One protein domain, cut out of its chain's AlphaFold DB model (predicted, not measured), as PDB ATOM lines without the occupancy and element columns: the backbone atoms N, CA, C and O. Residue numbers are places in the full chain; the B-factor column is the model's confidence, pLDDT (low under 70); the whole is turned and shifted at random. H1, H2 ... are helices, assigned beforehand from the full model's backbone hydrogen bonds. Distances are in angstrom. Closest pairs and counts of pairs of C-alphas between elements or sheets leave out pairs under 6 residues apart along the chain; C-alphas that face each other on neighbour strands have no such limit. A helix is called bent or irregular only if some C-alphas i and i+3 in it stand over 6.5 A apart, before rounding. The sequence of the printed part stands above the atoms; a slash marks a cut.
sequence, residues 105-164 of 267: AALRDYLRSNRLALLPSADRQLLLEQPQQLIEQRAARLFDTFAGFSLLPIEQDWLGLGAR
ATOM      1  N   ALA A 105     137.379 229.591 138.911       77.19
ATOM      2  CA  ALA A 105     136.715 228.351 139.282       77.19
ATOM      3  C   ALA A 105     136.572 227.435 138.061       77.19
ATOM      4  O   ALA A 105     137.030 226.295 138.122       77.19
ATOM      5  N   ALA A 106     136.081 227.952 136.931       81.06
ATOM      6  CA  ALA A 106     135.980 227.181 135.691       81.06
ATOM      7  C   ALA A 106     137.351 226.674 135.201       81.06
ATOM      8  O   ALA A 106     137.497 225.503 134.838       81.06
ATOM      9  N   LEU A 107     138.386 227.524 135.248       80.69
ATOM     10  CA  LEU A 107     139.746 227.121 134.870       80.69
ATOM     11  C   LEU A 107     140.331 226.081 135.838       80.69
ATOM     12  O   LEU A 107     140.956 225.114 135.395       80.69
ATOM     13  N   ARG A 108     140.111 226.243 137.150       86.19
ATOM     14  CA  ARG A 108     140.506 225.248 138.159       86.19
ATOM     15  C   ARG A 108     139.821 223.913 137.907       86.19
ATOM     16  O   ARG A 108     140.499 222.890 137.910       86.19
ATOM     17  N   ASP A 109     138.521 223.898 137.634       88.50
ATOM     18  CA  ASP A 109     137.794 222.660 137.347       88.50
ATOM     19  C   ASP A 109     138.269 221.978 136.064       88.50
ATOM     20  O   ASP A 109     138.423 220.750 136.041       88.50
ATOM     21  N   TYR A 110     138.577 222.758 135.025       88.00
ATOM     22  CA  TYR A 110     139.161 222.232 133.795       88.00
ATOM     23  C   TYR A 110     140.542 221.611 134.044       88.00
ATOM     24  O   TYR A 110     140.778 220.468 133.643       88.00
ATOM     25  N   LEU A 111     141.433 222.319 134.748       88.62
ATOM     26  CA  LEU A 111     142.765 221.819 135.106       88.62
ATOM     27  C   LEU A 111     142.681 220.568 135.979       88.62
ATOM     28  O   LEU A 111     143.366 219.585 135.709       88.62
ATOM     29  N   ARG A 112     141.816 220.571 136.996       90.06
ATOM     30  CA  ARG A 112     141.615 219.435 137.904       90.06
ATOM     31  C   ARG A 112     141.151 218.195 137.149       90.06
ATOM     32  O   ARG A 112     141.713 217.119 137.354       90.06
ATOM     33  N   SER A 113     140.162 218.350 136.270       91.94
ATOM     34  CA  SER A 113     139.581 217.245 135.500       91.94
ATOM     35  C   SER A 113     140.530 216.710 134.423       91.94
ATOM     36  O   SER A 113     140.528 215.512 134.152       91.94
ATOM     37  N   ASN A 114     141.378 217.567 133.840       91.25
ATOM     38  CA  ASN A 114     142.222 217.214 132.692       91.25
ATOM     39  C   ASN A 114     143.726 217.119 133.008       91.25
ATOM     40  O   ASN A 114     144.529 216.923 132.094       91.25
ATOM     41  N   ARG A 115     144.141 217.206 134.280       90.56
ATOM     42  CA  ARG A 115     145.562 217.260 134.694       90.56
ATOM     43  C   ARG A 115     146.456 216.174 134.088       90.56
ATOM     44  O   ARG A 115     147.590 216.453 133.726       90.56
ATOM     45  N   LEU A 116     145.956 214.945 133.944       89.56
ATOM     46  CA  LEU A 116     146.728 213.830 133.375       89.56
ATOM     47  C   LEU A 116     146.887 213.941 131.851       89.56
ATOM     48  O   LEU A 116     147.937 213.591 131.304       89.56
ATOM     49  N   ALA A 117     145.858 214.443 131.166       90.25
ATOM     50  CA  ALA A 117     145.879 214.637 129.719       90.25
ATOM     51  C   ALA A 117     146.827 215.777 129.325       90.25
ATOM     52  O   ALA A 117     147.549 215.659 128.339       90.25
ATOM     53  N   LEU A 118     146.856 216.831 130.144       90.00
ATOM     54  CA  LEU A 118     147.669 218.033 129.959       90.00
ATOM     55  C   LEU A 118     149.117 217.889 130.455       90.00
ATOM     56  O   LEU A 118     149.922 218.799 130.269       90.00
ATOM     57  N   LEU A 119     149.459 216.768 131.098       90.56
ATOM     58  CA  LEU A 119     150.809 216.523 131.594       90.56
ATOM     59  C   LEU A 119     151.814 216.426 130.425       90.56
ATOM     60  O   LEU A 119     151.550 215.665 129.483       90.56
ATOM     61  N   PRO A 120     152.978 217.104 130.492       87.94
ATOM     62  CA  PRO A 120     154.056 216.925 129.525       87.94
ATOM     63  C   PRO A 120     154.467 215.461 129.364       87.94
ATOM     64  O   PRO A 120     154.435 214.681 130.319       87.94
ATOM     65  N   SER A 121     154.928 215.089 128.170       88.50
ATOM     66  CA  SER A 121     155.399 213.727 127.883       88.50
ATOM     67  C   SER A 121     156.526 213.280 128.822       88.50
ATOM     68  O   SER A 121     156.477 212.159 129.321       88.50
ATOM     69  N   ALA A 122     157.479 214.169 129.124       88.19
ATOM     70  CA  ALA A 122     158.577 213.901 130.055       88.19
ATOM     71  C   ALA A 122     158.081 213.619 131.484       88.19
ATOM     72  O   ALA A 122     158.513 212.659 132.118       88.19
ATOM     73  N   ASP A 123     157.117 214.403 131.974       89.44
ATOM     74  CA  ASP A 123     156.527 214.194 133.299       89.44
ATOM     75  C   ASP A 123     155.701 212.905 133.351       89.44
ATOM     76  O   ASP A 123     155.680 212.218 134.370       89.44
ATOM     77  N   ARG A 124     155.041 212.546 132.242       90.88
ATOM     78  CA  ARG A 124     154.281 211.295 132.131       90.88
ATOM     79  C   ARG A 124     155.206 210.078 132.155       90.88
ATOM     80  O   ARG A 124     154.877 209.101 132.816       90.88
ATOM     81  N   GLN A 125     156.353 210.143 131.481       91.81
ATOM     82  CA  GLN A 125     157.383 209.102 131.557       91.81
ATOM     83  C   GLN A 125     157.942 208.982 132.973       91.81
ATOM     84  O   GLN A 125     157.995 207.884 133.512       91.81
ATOM     85  N   LEU A 126     158.255 210.107 133.618       90.38
ATOM     86  CA  LEU A 126     158.770 210.112 134.986       90.38
ATOM     87  C   LEU A 126     157.749 209.531 135.980       90.38
ATOM     88  O   LEU A 126     158.123 208.764 136.859       90.38
ATOM     89  N   LEU A 127     156.454 209.811 135.798       90.44
ATOM     90  CA  LEU A 127     155.376 209.209 136.590       90.44
ATOM     91  C   LEU A 127     155.291 207.679 136.418       90.44
ATOM     92  O   LEU A 127     154.972 206.983 137.379       90.44
ATOM     93  N   LEU A 128     155.550 207.161 135.211       92.38
ATOM     94  CA  LEU A 128     155.478 205.728 134.898       92.38
ATOM     95  C   LEU A 128     156.739 204.963 135.316       92.38
ATOM     96  O   LEU A 128     156.639 203.853 135.832       92.38
ATOM     97  N   GLU A 129     157.916 205.542 135.084       95.31
ATOM     98  CA  GLU A 129     159.208 204.873 135.257       95.31
ATOM     99  C   GLU A 129     159.828 205.133 136.635       95.31
ATOM    100  O   GLU A 129     160.461 204.249 137.206       95.31
ATOM    101  N   GLN A 130     159.669 206.347 137.176       93.56
ATOM    102  CA  GLN A 130     160.348 206.810 138.393       93.56
ATOM    103  C   GLN A 130     159.413 207.644 139.295       93.56
ATOM    104  O   GLN A 130     159.726 208.790 139.637       93.56
ATOM    105  N   PRO A 131     158.268 207.089 139.747       90.12
ATOM    106  CA  PRO A 131     157.286 207.838 140.538       90.12
ATOM    107  C   PRO A 131     157.868 208.399 141.844       90.12
ATOM    108  O   PRO A 131     157.431 209.444 142.324       90.12
ATOM    109  N   GLN A 132     158.886 207.743 142.404       91.94
ATOM    110  CA  GLN A 132     159.534 208.161 143.644       91.94
ATOM    111  C   GLN A 132     160.282 209.495 143.492       91.94
ATOM    112  O   GLN A 132     160.108 210.380 144.328       91.94
ATOM    113  N   GLN A 133     160.985 209.709 142.373       91.31
ATOM    114  CA  GLN A 133     161.610 211.004 142.071       91.31
ATOM    115  C   GLN A 133     160.575 212.125 141.942       91.31
ATOM    116  O   GLN A 133     160.821 213.251 142.376       91.31
ATOM    117  N   LEU A 134     159.405 211.842 141.354       88.81
ATOM    118  CA  LEU A 134     158.340 212.837 141.221       88.81
ATOM    119  C   LEU A 134     157.849 213.305 142.595       88.81
ATOM    120  O   LEU A 134     157.666 214.505 142.812       88.81
ATOM    121  N   ILE A 135     157.662 212.357 143.516       90.12
ATOM    122  CA  ILE A 135     157.212 212.621 144.884       90.12
ATOM    123  C   ILE A 135     158.278 213.399 145.661       90.12
ATOM    124  O   ILE A 135     157.937 214.377 146.320       90.12
ATOM    125  N   GLU A 136     159.558 213.041 145.543       90.81
ATOM    126  CA  GLU A 136     160.664 213.772 146.182       90.81
ATOM    127  C   GLU A 136     160.745 215.226 145.695       90.81
ATOM    128  O   GLU A 136     160.795 216.158 146.499       90.81
ATOM    129  N   GLN A 137     160.660 215.446 144.379       88.62
ATOM    130  CA  GLN A 137     160.630 216.790 143.793       88.62
ATOM    131  C   GLN A 137     159.403 217.596 144.231       88.62
ATOM    132  O   GLN A 137     159.469 218.825 144.335       88.62
ATOM    133  N   ARG A 138     158.261 216.929 144.438       88.69
ATOM    134  CA  ARG A 138     157.053 217.565 144.966       88.69
ATOM    135  C   ARG A 138     157.245 217.940 146.430       88.69
ATOM    136  O   ARG A 138     156.967 219.082 146.773       88.69
ATOM    137  N   ALA A 139     157.750 217.028 147.256       89.38
ATOM    138  CA  ALA A 139     158.012 217.271 148.668       89.38
ATOM    139  C   ALA A 139     158.957 218.465 148.859       89.38
ATOM    140  O   ALA A 139     158.620 219.377 149.604       89.38
ATOM    141  N   ALA A 140     160.066 218.525 148.112       85.88
ATOM    142  CA  ALA A 140     160.986 219.662 148.153       85.88
ATOM    143  C   ALA A 140     160.289 220.994 147.821       85.88
ATOM    144  O   ALA A 140     160.469 221.981 148.529       85.88
ATOM    145  N   ARG A 141     159.428 221.011 146.794       82.00
ATOM    146  CA  ARG A 141     158.664 222.205 146.400       82.00
ATOM    147  C   ARG A 141     157.616 222.647 147.414       82.00
ATOM    148  O   ARG A 141     157.297 223.824 147.448       82.00
ATOM    149  N   LEU A 142     157.054 221.735 148.208       82.94
ATOM    150  CA  LEU A 142     156.072 222.107 149.234       82.94
ATOM    151  C   LEU A 142     156.684 222.939 150.367       82.94
ATOM    152  O   LEU A 142     155.954 223.663 151.037       82.94
ATOM    153  N   PHE A 143     158.000 222.849 150.562       78.56
ATOM    154  CA  PHE A 143     158.732 223.604 151.581       78.56
ATOM    155  C   PHE A 143     159.527 224.786 151.014       78.56
ATOM    156  O   PHE A 143     160.199 225.484 151.769       78.56
ATOM    157  N   ASP A 144     159.460 225.020 149.704       63.78
ATOM    158  CA  ASP A 144     160.133 226.135 149.049       63.78
ATOM    159  C   ASP A 144     159.212 227.363 149.038       63.78
ATOM    160  O   ASP A 144     158.168 227.380 148.386       63.78
ATOM    161  N   THR A 145     159.613 228.409 149.763       44.78
ATOM    162  CA  THR A 145     158.884 229.684 149.850       44.78
ATOM    163  C   THR A 145     158.837 230.453 148.528       44.78
ATOM    164  O   THR A 145     158.083 231.417 148.421       44.78
ATOM    165  N   PHE A 146     159.618 230.035 147.528       53.25
ATOM    166  CA  PHE A 146     159.665 230.614 146.187       53.25
ATOM    167  C   PHE A 146     159.171 229.644 145.108       53.25
ATOM    168  O   PHE A 146     159.283 229.937 143.914       53.25
ATOM    169  N   ALA A 147     158.611 228.489 145.493       56.75
ATOM    170  CA  ALA A 147     158.003 227.586 144.530       56.75
ATOM    171  C   ALA A 147     156.859 228.305 143.804       56.75
ATOM    172  O   ALA A 147     155.953 228.864 144.422       56.75
ATOM    173  N   GLY A 148     156.930 228.291 142.471       60.12
ATOM    174  CA  GLY A 148     156.016 229.022 141.602       60.12
ATOM    175  C   GLY A 148     154.532 228.723 141.844       60.12
ATOM    176  O   GLY A 148     154.135 227.691 142.390       60.12
ATOM    177  N   PHE A 149     153.705 229.654 141.388       68.50
ATOM    178  CA  PHE A 149     152.265 229.680 141.612       68.50
ATOM    179  C   PHE A 149     151.493 228.474 141.015       68.50
ATOM    180  O   PHE A 149     151.642 228.148 139.835       68.50
ATOM    181  N   SER A 150     150.586 227.873 141.804       77.69
ATOM    182  CA  SER A 150     149.614 226.848 141.372       77.69
ATOM    183  C   SER A 150     148.175 227.345 141.532       77.69
ATOM    184  O   SER A 150     147.776 227.764 142.616       77.69
ATOM    185  N   LEU A 151     147.373 227.228 140.470       79.19
ATOM    186  CA  LEU A 151     145.940 227.542 140.471       79.19
ATOM    187  C   LEU A 151     145.127 226.570 141.328       79.19
ATOM    188  O   LEU A 151     144.075 226.935 141.850       79.19
ATOM    189  N   LEU A 152     145.586 225.324 141.451       84.81
ATOM    190  CA  LEU A 152     144.934 224.326 142.286       84.81
ATOM    191  C   LEU A 152     145.511 224.389 143.701       84.81
ATOM    192  O   LEU A 152     146.737 224.302 143.849       84.81
ATOM    193  N   PRO A 153     144.655 224.517 144.729       83.25
ATOM    194  CA  PRO A 153     145.100 224.473 146.109       83.25
ATOM    195  C   PRO A 153     145.615 223.069 146.450       83.25
ATOM    196  O   PRO A 153     145.273 222.081 145.787       83.25
ATOM    197  N   ILE A 154     146.461 222.985 147.477       84.88
ATOM    198  CA  ILE A 154     147.175 221.755 147.838       84.88
ATOM    199  C   ILE A 154     146.214 220.591 148.069       84.88
ATOM    200  O   ILE A 154     146.504 219.482 147.636       84.88
ATOM    201  N   GLU A 155     145.037 220.850 148.638       86.88
ATOM    202  CA  GLU A 155     144.014 219.852 148.948       86.88
ATOM    203  C   GLU A 155     143.420 219.215 147.685       86.88
ATOM    204  O   GLU A 155     142.958 218.077 147.722       86.88
ATOM    205  N   GLN A 156     143.448 219.936 146.561       87.00
ATOM    206  CA  GLN A 156     142.903 219.497 145.274       87.00
ATOM    207  C   GLN A 156     143.981 218.903 144.351       87.00
ATOM    208  O   GLN A 156     143.656 218.142 143.431       87.00
ATOM    209  N   ASP A 157     145.261 219.198 144.604       89.44
ATOM    210  CA  ASP A 157     146.403 218.698 143.829       89.44
ATOM    211  C   ASP A 157     147.603 218.314 144.711       89.44
ATOM    212  O   ASP A 157     148.682 218.919 144.675       89.44
ATOM    213  N   TRP A 158     147.427 217.244 145.488       86.75
ATOM    214  CA  TRP A 158     148.451 216.735 146.408       86.75
ATOM    215  C   TRP A 158     149.755 216.402 145.668       86.75
ATOM    216  O   TRP A 158     150.841 216.833 146.060       86.75
ATOM    217  N   LEU A 159     149.638 215.700 144.537       87.56
ATOM    218  CA  LEU A 159     150.775 215.270 143.719       87.56
ATOM    219  C   LEU A 159     151.401 216.405 142.887       87.56
ATOM    220  O   LEU A 159     152.487 216.225 142.342       87.56
ATOM    221  N   GLY A 160     150.757 217.574 142.792       88.50
ATOM    222  CA  GLY A 160     151.261 218.711 142.012       88.50
ATOM    223  C   GLY A 160     151.210 218.500 140.493       88.50
ATOM    224  O   GLY A 160     151.967 219.139 139.761       88.50
ATOM    225  N   LEU A 161     150.369 217.580 140.010       90.19
ATOM    226  CA  LEU A 161     150.253 217.252 138.584       90.19
ATOM    227  C   LEU A 161     149.518 218.348 137.819       90.19
ATOM    228  O   LEU A 161     149.871 218.661 136.685       90.19
ATOM    229  N   GLY A 162     148.508 218.946 138.443       89.56
ATOM    230  CA  GLY A 162     147.804 220.086 137.882       89.56
ATOM    231  C   GLY A 162     148.687 221.331 137.822       89.56
ATOM    232  O   GLY A 162     148.651 222.036 136.819       89.56
ATOM    233  N   ALA A 163     149.561 221.541 138.813       85.75
ATOM    234  CA  ALA A 163     150.582 222.591 138.754       85.75
ATOM    235  C   ALA A 163     151.558 222.393 137.573       85.75
ATOM    236  O   ALA A 163     151.878 223.345 136.862       85.75
ATOM    237  N   ARG A 164     151.989 221.151 137.302       87.62
ATOM    238  CA  ARG A 164     152.830 220.845 136.125       87.62
ATOM    239  C   ARG A 164     152.082 221.009 134.805       87.62
ATOM    240  O   ARG A 164     152.626 221.579 133.865       87.62
TER     241      ARG A 164
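AT A GLANCE: This is residues 105 to 164 of the 267 residues of an uncharacterized protein of Pseudomonas sp. HMWF010 (UniProt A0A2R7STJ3). The chain winds inward round an open frame: H1 makes one side, H2 and H3 meet end to end in a corner on the far side, and a long unnamed stretch, residues 143 to 160, folds back from H3 to bring the short H4 into the middle. Contacts between the helices are few. The printed part has 60 residues with four named helices, H1, H2, H3 and H4 in that order along the chain, and no named strand; the class is all helix, with 35 residues in named elements. The whole is compact, with a radius of gyration of the C-alphas of 11.6 A, and spans 32 by 28 by 16 A along its three main axes.

HOW THE PARTS SIT: The longest helix is H3, residues 131 to 142. With residues 133 to 134 alone it touches H2, residues 121 to 129. These two only just touch, with 3 pairs of C-alphas within 8 A, and only at the corner by their link; the closest C-alphas are those of Leu 127 and Leu 134, 6.6 A apart. Their lines stand at a steep tilt of 64 degrees, and they run opposite ways. H4, residues 161 to 164, is close to but not clearly touching H1, residues 105 to 114, and the closest C-alphas are those of Leu 111 and Gly 162, 6.0 A apart. H2 and H4 are apart, but only just: their closest C-alphas are 8.1 A apart. H1 is apart from H2 and from H3, and H3 is apart from H4. In H1, H2 and H3 every O i to N i+4 pair is within hydrogen-bond range; H4 is too short for such a pair, and its 1 pair of O i and N i+3 is within range.

IN THESE COORDINATES: H3 runs 16.8 A from its first C-alpha to its last, from Pro 131 at (157.286, 207.838, 140.538) to Leu 142 at (156.072, 222.107, 149.234). H2, from Ser 121 to Glu 129, measures 12.1 A in the same way. H1 measures 14.1 A and begins at C-alpha 105, at (136.715, 228.351, 139.282). H4, from Leu 161 to Arg 164, measures 5.1 A and ends at C-alpha 164, at (152.830, 220.845, 136.125). No helix is bent or irregular.

THE WHOLE: The two C-alphas farthest apart are those of Ala 105 and Glu 129, at 32.8 A. The first and last printed C-alphas, those of Ala 105 and Arg 164, are 18.1 A apart. The printed part has no cut. The link from H3 to H4 is long, with 18 residues; the link from H1 to H2 is short, with 6, and that from H2 to H3 is tight, with 1. The mean pLDDT of the printed part is 84.8, and the model's confidence is low, under 70, at residues 144 to 149.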